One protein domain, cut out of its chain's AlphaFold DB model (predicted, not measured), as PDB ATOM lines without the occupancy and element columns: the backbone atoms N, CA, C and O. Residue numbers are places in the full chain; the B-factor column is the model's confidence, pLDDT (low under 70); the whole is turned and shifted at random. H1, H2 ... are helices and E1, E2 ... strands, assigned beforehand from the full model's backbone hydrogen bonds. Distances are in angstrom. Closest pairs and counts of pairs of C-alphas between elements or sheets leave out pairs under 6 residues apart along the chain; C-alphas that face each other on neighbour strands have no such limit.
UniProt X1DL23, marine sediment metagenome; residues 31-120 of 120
ATOM      1  N   GLU A  31     170.065 164.010 190.204       95.81
ATOM      2  CA  GLU A  31     168.686 164.498 190.248       95.81
ATOM      3  C   GLU A  31     168.452 165.632 189.242       95.81
ATOM      4  O   GLU A  31     167.416 165.668 188.571       95.81
ATOM      5  N   ASP A  32     169.423 166.538 189.083       96.00
ATOM      6  CA  ASP A  32     169.340 167.595 188.072       96.00
ATOM      7  C   ASP A  32     169.428 167.027 186.647       96.00
ATOM      8  O   ASP A  32     168.701 167.478 185.757       96.00
ATOM      9  N   TRP A  33     170.242 165.986 186.428       95.19
ATOM     10  CA  TRP A  33     170.285 165.281 185.146       95.19
ATOM     11  C   TRP A  33     168.940 164.652 184.788       95.19
ATOM     12  O   TRP A  33     168.505 164.767 183.641       95.19
ATOM     13  N   ILE A  34     168.244 164.036 185.744       96.00
ATOM     14  CA  ILE A  34     166.895 163.502 185.516       96.00
ATOM     15  C   ILE A  34     165.941 164.649 185.154       96.00
ATOM     16  O   ILE A  34     165.329 164.622 184.084       96.00
ATOM     17  N   ARG A  35     165.901 165.711 185.969       96.44
ATOM     18  CA  ARG A  35     165.033 166.884 185.766       96.44
ATOM     19  C   ARG A  35     165.232 167.544 184.399       96.44
ATOM     20  O   ARG A  35     164.263 167.839 183.700       96.44
ATOM     21  N   VAL A  36     166.476 167.804 183.987       96.44
ATOM     22  CA  VAL A  36     166.742 168.455 182.692       96.44
ATOM     23  C   VAL A  36     166.372 167.541 181.528       96.44
ATOM     24  O   VAL A  36     165.954 168.015 180.474       96.44
ATOM     25  N   HIS A  37     166.486 166.226 181.697       96.12
ATOM     26  CA  HIS A  37     166.087 165.271 180.675       96.12
ATOM     27  C   HIS A  37     164.567 165.104 180.572       96.12
ATOM     28  O   HIS A  37     164.064 164.958 179.459       96.12
ATOM     29  N   GLU A  38     163.832 165.213 181.677       95.88
ATOM     30  CA  GLU A  38     162.371 165.349 181.661       95.88
ATOM     31  C   GLU A  38     161.933 166.633 180.950       95.88
ATOM     32  O   GLU A  38     161.034 166.590 180.111       95.88
ATOM     33  N   LEU A  39     162.626 167.753 181.197       96.25
ATOM     34  CA  LEU A  39     162.392 169.009 180.479       96.25
ATOM     35  C   LEU A  39     162.667 168.868 178.974       96.25
ATOM     36  O   LEU A  39     161.883 169.326 178.152       96.25
ATOM     37  N   ARG A  40     163.751 168.191 178.580       96.25
ATOM     38  CA  ARG A  40     164.018 167.896 177.159       96.25
ATOM     39  C   ARG A  40     162.908 167.055 176.521       96.25
ATOM     40  O   ARG A  40     162.653 167.199 175.334       96.25
ATOM     41  N   ASN A  41     162.259 166.196 177.300       94.75
ATOM     42  CA  ASN A  41     161.139 165.355 176.876       94.75
ATOM     43  C   ASN A  41     159.799 166.103 176.771       94.75
ATOM     44  O   ASN A  41     158.834 165.538 176.251       94.75
ATOM     45  N   SER A  42     159.692 167.314 177.323       94.56
ATOM     46  CA  SER A  42     158.457 168.106 177.310       94.56
ATOM     47  C   SER A  42     158.448 169.211 176.253       94.56
ATOM     48  O   SER A  42     157.442 169.906 176.132       94.56
ATOM     49  N   VAL A  43     159.535 169.368 175.491       95.56
ATOM     50  CA  VAL A  43     159.697 170.422 174.480       95.56
ATOM     51  C   VAL A  43     159.846 169.842 173.078       95.56
ATOM     52  O   VAL A  43     160.328 168.727 172.899       95.56
ATOM     53  N   ASP A  44     159.503 170.642 172.070       95.19
ATOM     54  CA  ASP A  44     159.686 170.265 170.664       95.19
ATOM     55  C   ASP A  44     161.139 170.426 170.189       95.19
ATOM     56  O   ASP A  44     161.563 169.784 169.229       95.19
ATOM     57  N   ALA A  45     161.917 171.305 170.831       96.25
ATOM     58  CA  ALA A  45     163.277 171.625 170.418       96.25
ATOM     59  C   ALA A  45     164.177 172.046 171.587       96.25
ATOM     60  O   ALA A  45     163.744 172.703 172.532       96.25
ATOM     61  N   ILE A  46     165.463 171.722 171.469       97.75
ATOM     62  CA  ILE A  46     166.545 172.151 172.354       97.75
ATOM     63  C   ILE A  46     167.443 173.090 171.555       97.75
ATOM     64  O   ILE A  46     167.983 172.687 170.527       97.75
ATOM     65  N   LEU A  47     167.633 174.319 172.032       98.19
ATOM     66  CA  LEU A  47     168.447 175.329 171.356       98.19
ATOM     67  C   LEU A  47     169.739 175.612 172.124       98.19
ATOM     68  O   LEU A  47     169.697 175.872 173.324       98.19
ATOM     69  N   ILE A  48     170.871 175.624 171.417       98.12
ATOM     70  CA  ILE A  48     172.171 176.062 171.944       98.12
ATOM     71  C   ILE A  48     172.916 176.959 170.948       98.12
ATOM     72  O   ILE A  48     172.628 176.991 169.749       98.12
ATOM     73  N   GLY A  49     173.909 177.690 171.450       97.69
ATOM     74  CA  GLY A  49     174.876 178.393 170.612       97.69
ATOM     75  C   GLY A  49     176.020 177.481 170.172       97.69
ATOM     76  O   GLY A  49     176.375 176.522 170.853       97.69
ATOM     77  N   ILE A  50     176.660 177.828 169.060       97.12
ATOM     78  CA  ILE A  50     177.816 177.099 168.524       97.12
ATOM     79  C   ILE A  50     178.983 176.945 169.517       97.12
ATOM     80  O   ILE A  50     179.657 175.923 169.506       97.12
ATOM     81  N   ASN A  51     179.220 177.916 170.407       94.94
ATOM     82  CA  ASN A  51     180.320 177.809 171.374       94.94
ATOM     83  C   ASN A  51     180.120 176.635 172.344       94.94
ATOM     84  O   ASN A  51     181.095 175.991 172.706       94.94
ATOM     85  N   THR A  52     178.873 176.310 172.695       94.81
ATOM     86  CA  THR A  52     178.547 175.126 173.503       94.81
ATOM     87  C   THR A  52     178.882 173.837 172.755       94.81
ATOM     88  O   THR A  52     179.388 172.901 173.356       94.81
ATOM     89  N   VAL A  53     178.667 173.783 171.435       95.81
ATOM     90  CA  VAL A  53     179.075 172.616 170.629       95.81
ATOM     91  C   VAL A  53     180.592 172.461 170.623       95.81
ATOM     92  O   VAL A  53     181.085 171.360 170.814       95.81
ATOM     93  N   ILE A  54     181.322 173.561 170.427       94.19
ATOM     94  CA  ILE A  54     182.790 173.547 170.353       94.19
ATOM     95  C   ILE A  54     183.418 173.174 171.704       94.19
ATOM     96  O   ILE A  54     184.401 172.444 171.728       94.19
ATOM     97  N   SER A  55     182.865 173.685 172.806       92.12
ATOM     98  CA  SER A  55     183.382 173.446 174.158       92.12
ATOM     99  C   SER A  55     183.012 172.059 174.687       92.12
ATOM    100  O   SER A  55     183.870 171.342 175.193       92.12
ATOM    101  N   ASP A  56     181.740 171.671 174.559       91.69
ATOM    102  CA  ASP A  56     181.190 170.545 175.325       91.69
ATOM    103  C   ASP A  56     180.890 169.319 174.452       91.69
ATOM    104  O   ASP A  56     180.642 168.230 174.975       91.69
ATOM    105  N   ASP A  57     180.855 169.497 173.126       94.69
ATOM    106  CA  ASP A  57     180.514 168.478 172.129       94.69
ATOM    107  C   ASP A  57     179.331 167.570 172.563       94.69
ATOM    108  O   ASP A  57     179.480 166.352 172.747       94.69
ATOM    109  N   PRO A  58     178.136 168.149 172.822       95.12
ATOM    110  CA  PRO A  58     177.033 167.426 173.440       95.12
ATOM    111  C   PRO A  58     176.239 166.599 172.421       95.12
ATOM    112  O   PRO A  58     176.114 166.957 171.260       95.12
ATOM    113  N   LEU A  59     175.577 165.528 172.873       94.50
ATOM    114  CA  LEU A  59     174.618 164.785 172.034       94.50
ATOM    115  C   LEU A  59     173.241 165.462 171.932       94.50
ATOM    116  O   LEU A  59     172.552 165.303 170.924       94.50
ATOM    117  N   LEU A  60     172.842 166.180 172.991       95.12
ATOM    118  CA  LEU A  60     171.503 166.763 173.191       95.12
ATOM    119  C   LEU A  60     170.343 165.767 173.008       95.12
ATOM    120  O   LEU A  60     169.280 166.119 172.508       95.12
ATOM    121  N   ASN A  61     170.537 164.521 173.440       92.62
ATOM    122  CA  ASN A  61     169.492 163.503 173.472       92.62
ATOM    123  C   ASN A  61     168.776 163.445 174.833       92.62
ATOM    124  O   ASN A  61     169.145 164.132 175.796       92.62
ATOM    125  N   VAL A  62     167.756 162.586 174.919       92.88
ATOM    126  CA  VAL A  62     167.106 162.195 176.174       92.88
ATOM    127  C   VAL A  62     167.616 160.804 176.575       92.88
ATOM    128  O   VAL A  62     167.530 159.895 175.760       92.88
ATOM    129  N   ARG A  63     168.205 160.639 177.775       91.00
ATOM    130  CA  ARG A  63     168.799 159.358 178.220       91.00
ATOM    131  C   ARG A  63     168.738 159.051 179.726       91.00
ATOM    132  O   ARG A  63     169.120 157.955 180.107       91.00
ATOM    133  N   TYR A  64     168.281 159.985 180.567       89.19
ATOM    134  CA  TYR A  64     168.123 159.780 182.024       89.19
ATOM    135  C   TYR A  64     166.653 159.628 182.446       89.19
ATOM    136  O   TYR A  64     166.313 159.742 183.615       89.19
ATOM    137  N   THR A  65     165.762 159.416 181.482       87.88
ATOM    138  CA  THR A  65     164.325 159.216 181.688       87.88
ATOM    139  C   THR A  65     163.783 158.382 180.527       87.88
ATOM    140  O   THR A  65     164.472 158.198 179.513       87.88
ATOM    141  N   GLU A  66     162.555 157.882 180.656       86.00
ATOM    142  CA  GLU A  66     161.868 157.198 179.566       86.00
ATOM    143  C   GLU A  66     161.759 158.128 178.359       86.00
ATOM    144  O   GLU A  66     161.200 159.222 178.414       86.00
ATOM    145  N   THR A  67     162.359 157.712 177.251       79.00
ATOM    146  CA  THR A  67     162.471 158.546 176.059       79.00
ATOM    147  C   THR A  67     161.142 158.591 175.319       79.00
ATOM    148  O   THR A  67     160.625 157.550 174.913       79.00
ATOM    149  N   LYS A  68     160.610 159.795 175.084       78.06
ATOM    150  CA  LYS A  68     159.474 159.970 174.175       78.06
ATOM    151  C   LYS A  68     159.950 159.982 172.723       78.06
ATOM    152  O   LYS A  68     161.021 160.498 172.410       78.06
ATOM    153  N   SER A  69     159.128 159.411 171.845       77.88
ATOM    154  CA  SER A  69     159.261 159.541 170.395       77.88
ATOM    155  C   SER A  69     158.117 160.420 169.868       77.88
ATOM    156  O   SER A  69     156.971 160.180 170.258       77.88
ATOM    157  N   PRO A  70     158.386 161.412 168.998       83.31
ATOM    158  CA  PRO A  70     159.700 161.758 168.451       83.31
ATOM    159  C   PRO A  70     160.614 162.460 169.470       83.31
ATOM    160  O   PRO A  70     160.149 163.068 170.430       83.31
ATOM    161  N   HIS A  71     161.926 162.380 169.235       89.94
ATOM    162  CA  HIS A  71     162.917 163.173 169.966       89.94
ATOM    163  C   HIS A  71     162.789 164.670 169.634       89.94
ATOM    164  O   HIS A  71     162.439 164.997 168.495       89.94
ATOM    165  N   PRO A  72     163.143 165.576 170.568       94.50
ATOM    166  CA  PRO A  72     163.166 167.006 170.279       94.50
ATOM    167  C   PRO A  72     164.196 167.329 169.190       94.50
ATOM    168  O   PRO A  72     165.258 166.707 169.104       94.50
ATOM    169  N   PHE A  73     163.911 168.356 168.391       95.94
ATOM    170  CA  PHE A  73     164.879 168.907 167.447       95.94
ATOM    171  C   PHE A  73     166.086 169.491 168.185       95.94
ATOM    172  O   PHE A  73     165.943 170.194 169.184       95.94
ATOM    173  N   ARG A  74     167.290 169.272 167.656       97.44
ATOM    174  CA  ARG A  74     168.514 169.942 168.111       97.44
ATOM    175  C   ARG A  74     168.734 171.184 167.262       97.44
ATOM    176  O   ARG A  74     168.976 171.073 166.066       97.44
ATOM    177  N   VAL A  75     168.645 172.363 167.858       98.00
ATOM    178  CA  VAL A  75     168.790 173.643 167.164       98.00
ATOM    179  C   VAL A  75     170.113 174.288 167.560       98.00
ATOM    180  O   VAL A  75     170.338 174.596 168.728       98.00
ATOM    181  N   VAL A  76     170.991 174.519 166.584       98.25
ATOM    182  CA  VAL A  76     172.287 175.177 166.803       98.25
ATOM    183  C   VAL A  76     172.302 176.535 166.116       98.25
ATOM    184  O   VAL A  76     172.066 176.637 164.911       98.25
ATOM    185  N   LEU A  77     172.610 177.585 166.876       98.12
ATOM    186  CA  LEU A  77     172.863 178.918 166.336       98.12
ATOM    187  C   LEU A  77     174.357 179.083 166.039       98.12
ATOM    188  O   LEU A  77     175.167 179.245 166.955       98.12
ATOM    189  N   ASP A  78     174.716 179.069 164.758       97.25
ATOM    190  CA  ASP A  78     176.092 179.148 164.270       97.25
ATOM    191  C   ASP A  78     176.231 180.187 163.152       97.25
ATOM    192  O   ASP A  78     176.299 179.880 161.962       97.25
ATOM    193  N   SER A  79     176.308 181.460 163.536       96.12
ATOM    194  CA  SER A  79     176.332 182.574 162.583       96.12
ATOM    195  C   SER A  79     177.440 182.482 161.525       96.12
ATOM    196  O   SER A  79     177.263 183.028 160.435       96.12
ATOM    197  N   LYS A  80     178.553 181.797 161.816       95.69
ATOM    198  CA  LYS A  80     179.742 181.711 160.954       95.69
ATOM    199  C   LYS A  80     179.984 180.315 160.366       95.69
ATOM    200  O   LYS A  80     181.001 180.151 159.703       95.69
ATOM    201  N   CYS A  81     179.083 179.351 160.566       95.88
ATOM    202  CA  CYS A  81     179.257 177.962 160.116       95.88
ATOM    203  C   CYS A  81     180.598 177.351 160.589       95.88
ATOM    204  O   CYS A  81     181.407 176.886 159.787       95.88
ATOM    205  N   ARG A  82     180.861 177.427 161.897       96.00
ATOM    206  CA  ARG A  82     182.047 176.885 162.577       96.00
ATOM    207  C   ARG A  82     181.865 175.461 163.101       96.00
ATOM    208  O   ARG A  82     182.823 174.908 163.626       96.00
ATOM    209  N   ILE A  83     180.663 174.893 163.036       95.56
ATOM    210  CA  ILE A  83     180.415 173.526 163.495       95.56
ATOM    211  C   ILE A  83     181.318 172.537 162.755       95.56
ATOM    212  O   ILE A  83     181.431 172.569 161.529       95.56
ATOM    213  N   HIS A  84     181.975 171.665 163.514       95.00
ATOM    214  CA  HIS A  84     182.848 170.646 162.952       95.00
ATOM    215  C   HIS A  84     182.038 169.407 162.563       95.00
ATOM    216  O   HIS A  84     181.114 169.005 163.278       95.00
ATOM    217  N   LEU A  85     182.385 168.795 161.428       94.19
ATOM    218  CA  LEU A  85     181.667 167.626 160.908       94.19
ATOM    219  C   LEU A  85     181.796 166.393 161.811       94.19
ATOM    220  O   LEU A  85     180.930 165.529 161.778       94.19
ATOM    221  N   ASP A  86     182.845 166.315 162.625       95.12
ATOM    222  CA  ASP A  86     183.086 165.251 163.602       95.12
ATOM    223  C   ASP A  86     182.361 165.466 164.942       95.12
ATOM    224  O   ASP A  86     182.360 164.563 165.777       95.12
ATOM    225  N   SER A  87     181.694 166.610 165.144       96.31
ATOM    226  CA  SER A  87     180.916 166.853 166.363       96.31
ATOM    227  C   SER A  87     179.788 165.831 166.522       96.31
ATOM    228  O   SER A  87     179.122 165.448 165.554       96.31
ATOM    229  N   LYS A  88     179.503 165.426 167.764       96.25
ATOM    230  CA  LYS A  88     178.468 164.426 168.077       96.25
ATOM    231  C   LYS A  88     177.097 164.808 167.531       96.25
ATOM    232  O   LYS A  88     176.326 163.941 167.123       96.25
ATOM    233  N   ILE A  89     176.780 166.105 167.490       95.50
ATOM    234  CA  ILE A  89     175.522 166.590 166.910       95.50
ATOM    235  C   ILE A  89     175.427 166.274 165.414       95.50
ATOM    236  O   ILE A  89     174.356 165.874 164.955       95.50
ATOM    237  N   ILE A  90     176.520 166.436 164.668       95.12
ATOM    238  CA  ILE A  90     176.560 166.144 163.233       95.12
ATOM    239  C   ILE A  90     176.591 164.634 162.991       95.12
ATOM    240  O   ILE A  90     175.795 164.129 162.205       95.12
ATOM    241  N   GLN A  91     177.435 163.899 163.716       94.94
ATOM    242  CA  GLN A  91     177.589 162.451 163.540       94.94
ATOM    243  C   GLN A  91     176.283 161.676 163.803       94.94
ATOM    244  O   GLN A  91     175.965 160.735 163.081       94.94
ATOM    245  N   ASP A  92     175.472 162.106 164.776       92.88
ATOM    246  CA  ASP A  92     174.190 161.463 165.103       92.88
ATOM    247  C   ASP A  92     172.963 162.115 164.422       92.88
ATOM    248  O   ASP A  92     171.821 161.875 164.826       92.88
ATOM    249  N   GLN A  93     173.146 162.952 163.390       90.00
ATOM    250  CA  GLN A  93     172.045 163.697 162.744       90.00
ATOM    251  C   GLN A  93     170.915 162.820 162.180       90.00
ATOM    252  O   GLN A  93     169.765 163.254 162.137       90.00
ATOM    253  N   HIS A  94     171.208 161.574 161.795       88.94
ATOM    254  CA  HIS A  94     170.198 160.637 161.290       88.94
ATOM    255  C   HIS A  94     169.335 160.027 162.404       88.94
ATOM    256  O   HIS A  94     168.233 159.553 162.140       88.94
ATOM    257  N   ARG A  95     169.830 160.023 163.651       90.12
ATOM    258  CA  ARG A  95     169.113 159.490 164.821       90.12
ATOM    259  C   ARG A  95     168.321 160.578 165.534       90.12
ATOM    260  O   ARG A  95     167.232 160.309 166.032       90.12
ATOM    261  N   PHE A  96     168.861 161.795 165.572       92.12
ATOM    262  CA  PHE A  96     168.226 162.938 166.216       92.12
ATOM    263  C   PHE A  96     168.201 164.130 165.252       92.12
ATOM    264  O   PHE A  96     169.270 164.600 164.843       92.12
ATOM    265  N   PRO A  97     167.014 164.651 164.900       91.81
ATOM    266  CA  PRO A  97     166.897 165.689 163.888       91.81
ATOM    267  C   PRO A  97     167.588 166.978 164.346       91.81
ATOM    268  O   PRO A  97     167.369 167.459 165.459       91.81
ATOM    269  N   THR A  98     168.419 167.545 163.473       95.19
ATOM    270  CA  THR A  98     169.234 168.729 163.769       95.19
ATOM    271  C   THR A  98     168.944 169.845 162.776       95.19
ATOM    272  O   THR A  98     168.922 169.625 161.569       95.19
ATOM    273  N   ILE A  99     168.776 171.063 163.286       96.19
ATOM    274  CA  ILE A  99     168.621 172.293 162.511       96.19
ATOM    275  C   ILE A  99     169.766 173.233 162.886       96.19
ATOM    276  O   ILE A  99     169.957 173.556 164.058       96.19
ATOM    277  N   ILE A 100     170.518 173.704 161.893       96.44
ATOM    278  CA  ILE A 100     171.624 174.646 162.100       96.44
ATOM    279  C   ILE A 100     171.254 175.964 161.431       96.44
ATOM    280  O   ILE A 100     171.068 176.027 160.216       96.44
ATOM    281  N   PHE A 101     171.147 177.022 162.228       96.75
ATOM    282  CA  PHE A 101     170.930 178.372 161.728       96.75
ATOM    283  C   PHE A 101     172.271 179.063 161.519       96.75
ATOM    284  O   PHE A 101     173.032 179.278 162.463       96.75
ATOM    285  N   VAL A 102     172.515 179.460 160.276       96.12
ATOM    286  CA  VAL A 102     173.695 180.212 159.845       96.12
ATOM    287  C   VAL A 102     173.287 181.613 159.405       96.12
ATOM    288  O   VAL A 102     172.151 181.842 158.988       96.12
ATOM    289  N   SER A 103     174.206 182.573 159.503       94.81
ATOM    290  CA  SER A 103     173.969 183.923 158.985       94.81
ATOM    291  C   SER A 103     174.511 184.059 157.564       94.81
ATOM    292  O   SER A 103     175.363 183.288 157.140       94.81
ATOM    293  N   HIS A 104     174.098 185.105 156.851       92.62
ATOM    294  CA  HIS A 104     174.637 185.441 155.528       92.62
ATOM    295  C   HIS A 104     176.145 185.772 155.528       92.62
ATOM    296  O   HIS A 104     176.747 185.858 154.465       92.62
ATOM    297  N   ILE A 105     176.754 185.964 156.705       92.56
ATOM    298  CA  ILE A 105     178.186 186.258 156.871       92.56
ATOM    299  C   ILE A 105     179.031 184.969 156.841       92.56
ATOM    300  O   ILE A 105     180.252 185.037 156.712       92.56
ATOM    301  N   SER A 106     178.421 183.784 156.971       90.44
ATOM    302  CA  SER A 106     179.168 182.523 156.985       90.44
ATOM    303  C   SER A 106     179.968 182.318 155.689       90.44
ATOM    304  O   SER A 106     179.414 182.541 154.606       90.44
ATOM    305  N   PRO A 107     181.224 181.837 155.757       89.69
ATOM    306  CA  PRO A 107     182.007 181.536 154.564       89.69
ATOM    307  C   PRO A 107     181.291 180.521 153.665       89.69
ATOM    308  O   PRO A 107     180.831 179.480 154.135       89.69
ATOM    309  N   GLN A 108     181.228 180.797 152.358       87.44
ATOM    310  CA  GLN A 108     180.550 179.911 151.402       87.44
ATOM    311  C   GLN A 108     181.154 178.505 151.379       87.44
ATOM    312  O   GLN A 108     180.416 177.533 151.268       87.44
ATOM    313  N   VAL A 109     182.477 178.398 151.539       86.62
ATOM    314  CA  VAL A 109     183.186 177.111 151.598       86.62
ATOM    315  C   VAL A 109     182.650 176.252 152.744       86.62
ATOM    316  O   VAL A 109     182.235 175.125 152.505       86.62
ATOM    317  N   SER A 110     182.558 176.803 153.958       85.00
ATOM    318  CA  SER A 110     182.020 176.091 155.125       85.00
ATOM    319  C   SER A 110     180.579 175.619 154.904       85.00
ATOM    320  O   SER A 110     180.240 174.488 155.244       85.00
ATOM    321  N   LEU A 111     179.739 176.457 154.283       84.44
ATOM    322  CA  LEU A 111     178.360 176.091 153.953       84.44
ATOM    323  C   LEU A 111     178.272 174.960 152.928       84.44
ATOM    324  O   LEU A 111     177.406 174.098 153.054       84.44
ATOM    325  N   LEU A 112     179.115 174.987 151.895       85.62
ATOM    326  CA  LEU A 112     179.150 173.946 150.868       85.62
ATOM    327  C   LEU A 112     179.574 172.616 151.481       85.62
ATOM    328  O   LEU A 112     178.851 171.638 151.329       85.62
ATOM    329  N   THR A 113     180.652 172.612 152.266       85.31
ATOM    330  CA  THR A 113     181.130 171.417 152.970       85.31
ATOM    331  C   THR A 113     180.055 170.815 153.880       85.31
ATOM    332  O   THR A 113     179.836 169.607 153.862       85.31
ATOM    333  N   LEU A 114     179.330 171.645 154.640       86.44
ATOM    334  CA  LEU A 114     178.246 171.165 155.501       86.44
ATOM    335  C   LEU A 114     177.070 170.589 154.693       86.44
ATOM    336  O   LEU A 114     176.515 169.556 155.059       86.44
ATOM    337  N   LYS A 115     176.697 171.235 153.583       86.06
ATOM    338  CA  LYS A 115     175.631 170.747 152.694       86.06
ATOM    339  C   LYS A 115     176.007 169.442 152.004       86.06
ATOM    340  O   LYS A 115     175.158 168.573 151.866       86.06
ATOM    341  N   GLU A 116     177.253 169.305 151.561       83.88
ATOM    342  CA  GLU A 116     177.767 168.065 150.976       83.88
ATOM    343  C   GLU A 116     177.680 166.920 151.982       83.88
ATOM    344  O   GLU A 116     177.171 165.861 151.634       83.88
ATOM    345  N   PHE A 117     178.059 167.159 153.242       81.38
ATOM    346  CA  PHE A 117     177.947 166.161 154.308       81.38
ATOM    347  C   PHE A 117     176.499 165.726 154.583       81.38
ATOM    348  O   PHE A 117     176.256 164.560 154.860       81.38
ATOM    349  N   GLN A 118     175.522 166.634 154.494       73.31
ATOM    350  CA  GLN A 118     174.103 166.291 154.678       73.31
ATOM    351  C   GLN A 118     173.514 165.430 153.549       73.31
ATOM    352  O   GLN A 118     172.459 164.830 153.742       73.31
ATOM    353  N   ASN A 119     174.157 165.403 152.379       66.06
ATOM    354  CA  ASN A 119     173.708 164.632 151.217       66.06
ATOM    355  C   ASN A 119     174.345 163.231 151.130       66.06
ATOM    356  O   ASN A 119     174.089 162.522 150.155       66.06
ATOM    357  N   ILE A 120     175.183 162.860 152.104       54.16
ATOM    358  CA  ILE A 120     175.801 161.534 152.253       54.16
ATOM    359  C   ILE A 120     175.000 160.739 153.285       54.16
ATOM    360  O   ILE A 120     174.748 159.543 153.016       54.16
TER     361      ILE A 120
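AT A GLANCE: This is residues 31 to 120 of the 120 residues of a protein of marine sediment metagenome (UniProt X1DL23). A small wall of three parallel strands, E1, E2 and E3, stands between two helices at opposite ends of the long axis, H1 beyond the E1 side and H4 beyond the E3 side. The short helices H2 and H3 only graze the sheet, and the unnamed stretch 57 to 72 loops out towards H1 before it returns to E2. The 90 printed residues run H1 E1 H2 E2 H3 E3 H4, with sheet order E1, E2, E3, and the class is mixed, helices and strands. The whole is compact, radius of gyration of the C-alphas 13.8 A, yet elongated, spanning 42 by 25 by 20 A.

HOW THE PARTS SIT: E2, residues 73 to 77, is the inner strand, parallel to E1, residues 45 to 49, at 22 degrees, with N 46 and O 73 2.8 A apart. E3, residues 98 to 101, is parallel to E2 at 24 degrees, with N 99 and O 74 2.8 A apart. H2, residues 50 to 56, and H3, residues 88 to 91, are close but not clearly touching, the closest C-alphas being Val 53 and Ile 89, 7.9 A. E1, H2, E2 and E2, H3, E3 are strand-helix-strand units, parallel neighbour strands with a helix between, both crossovers right-handed. H1, residues 31 to 40, and H4, residues 108 to 118, are not on the sheet and are apart. Every O i to N i+4 pair is within hydrogen-bond range in H1, H2 and H4; H3 is too short for one.

IN THESE COORDINATES: H1 begins at C-alpha 31 (168.686, 164.498, 190.248) and spans 14.3 A. E1 spans 13.4 A, H2 10.0 A, E2 12.9 A, H3 5.0 A and E3 10.0 A. H4 spans 15.4 A, ending at C-alpha 118 (174.103, 166.291, 154.678).

THE WHOLE: The C-alphas farthest apart, Glu 31 and Gln 108, are 43.4 A apart. The printed part has no cut. The link H2 to E2 is long, with 16 residues. Mean pLDDT of the printed part is 91.9; residues 119 to 120 are under 70.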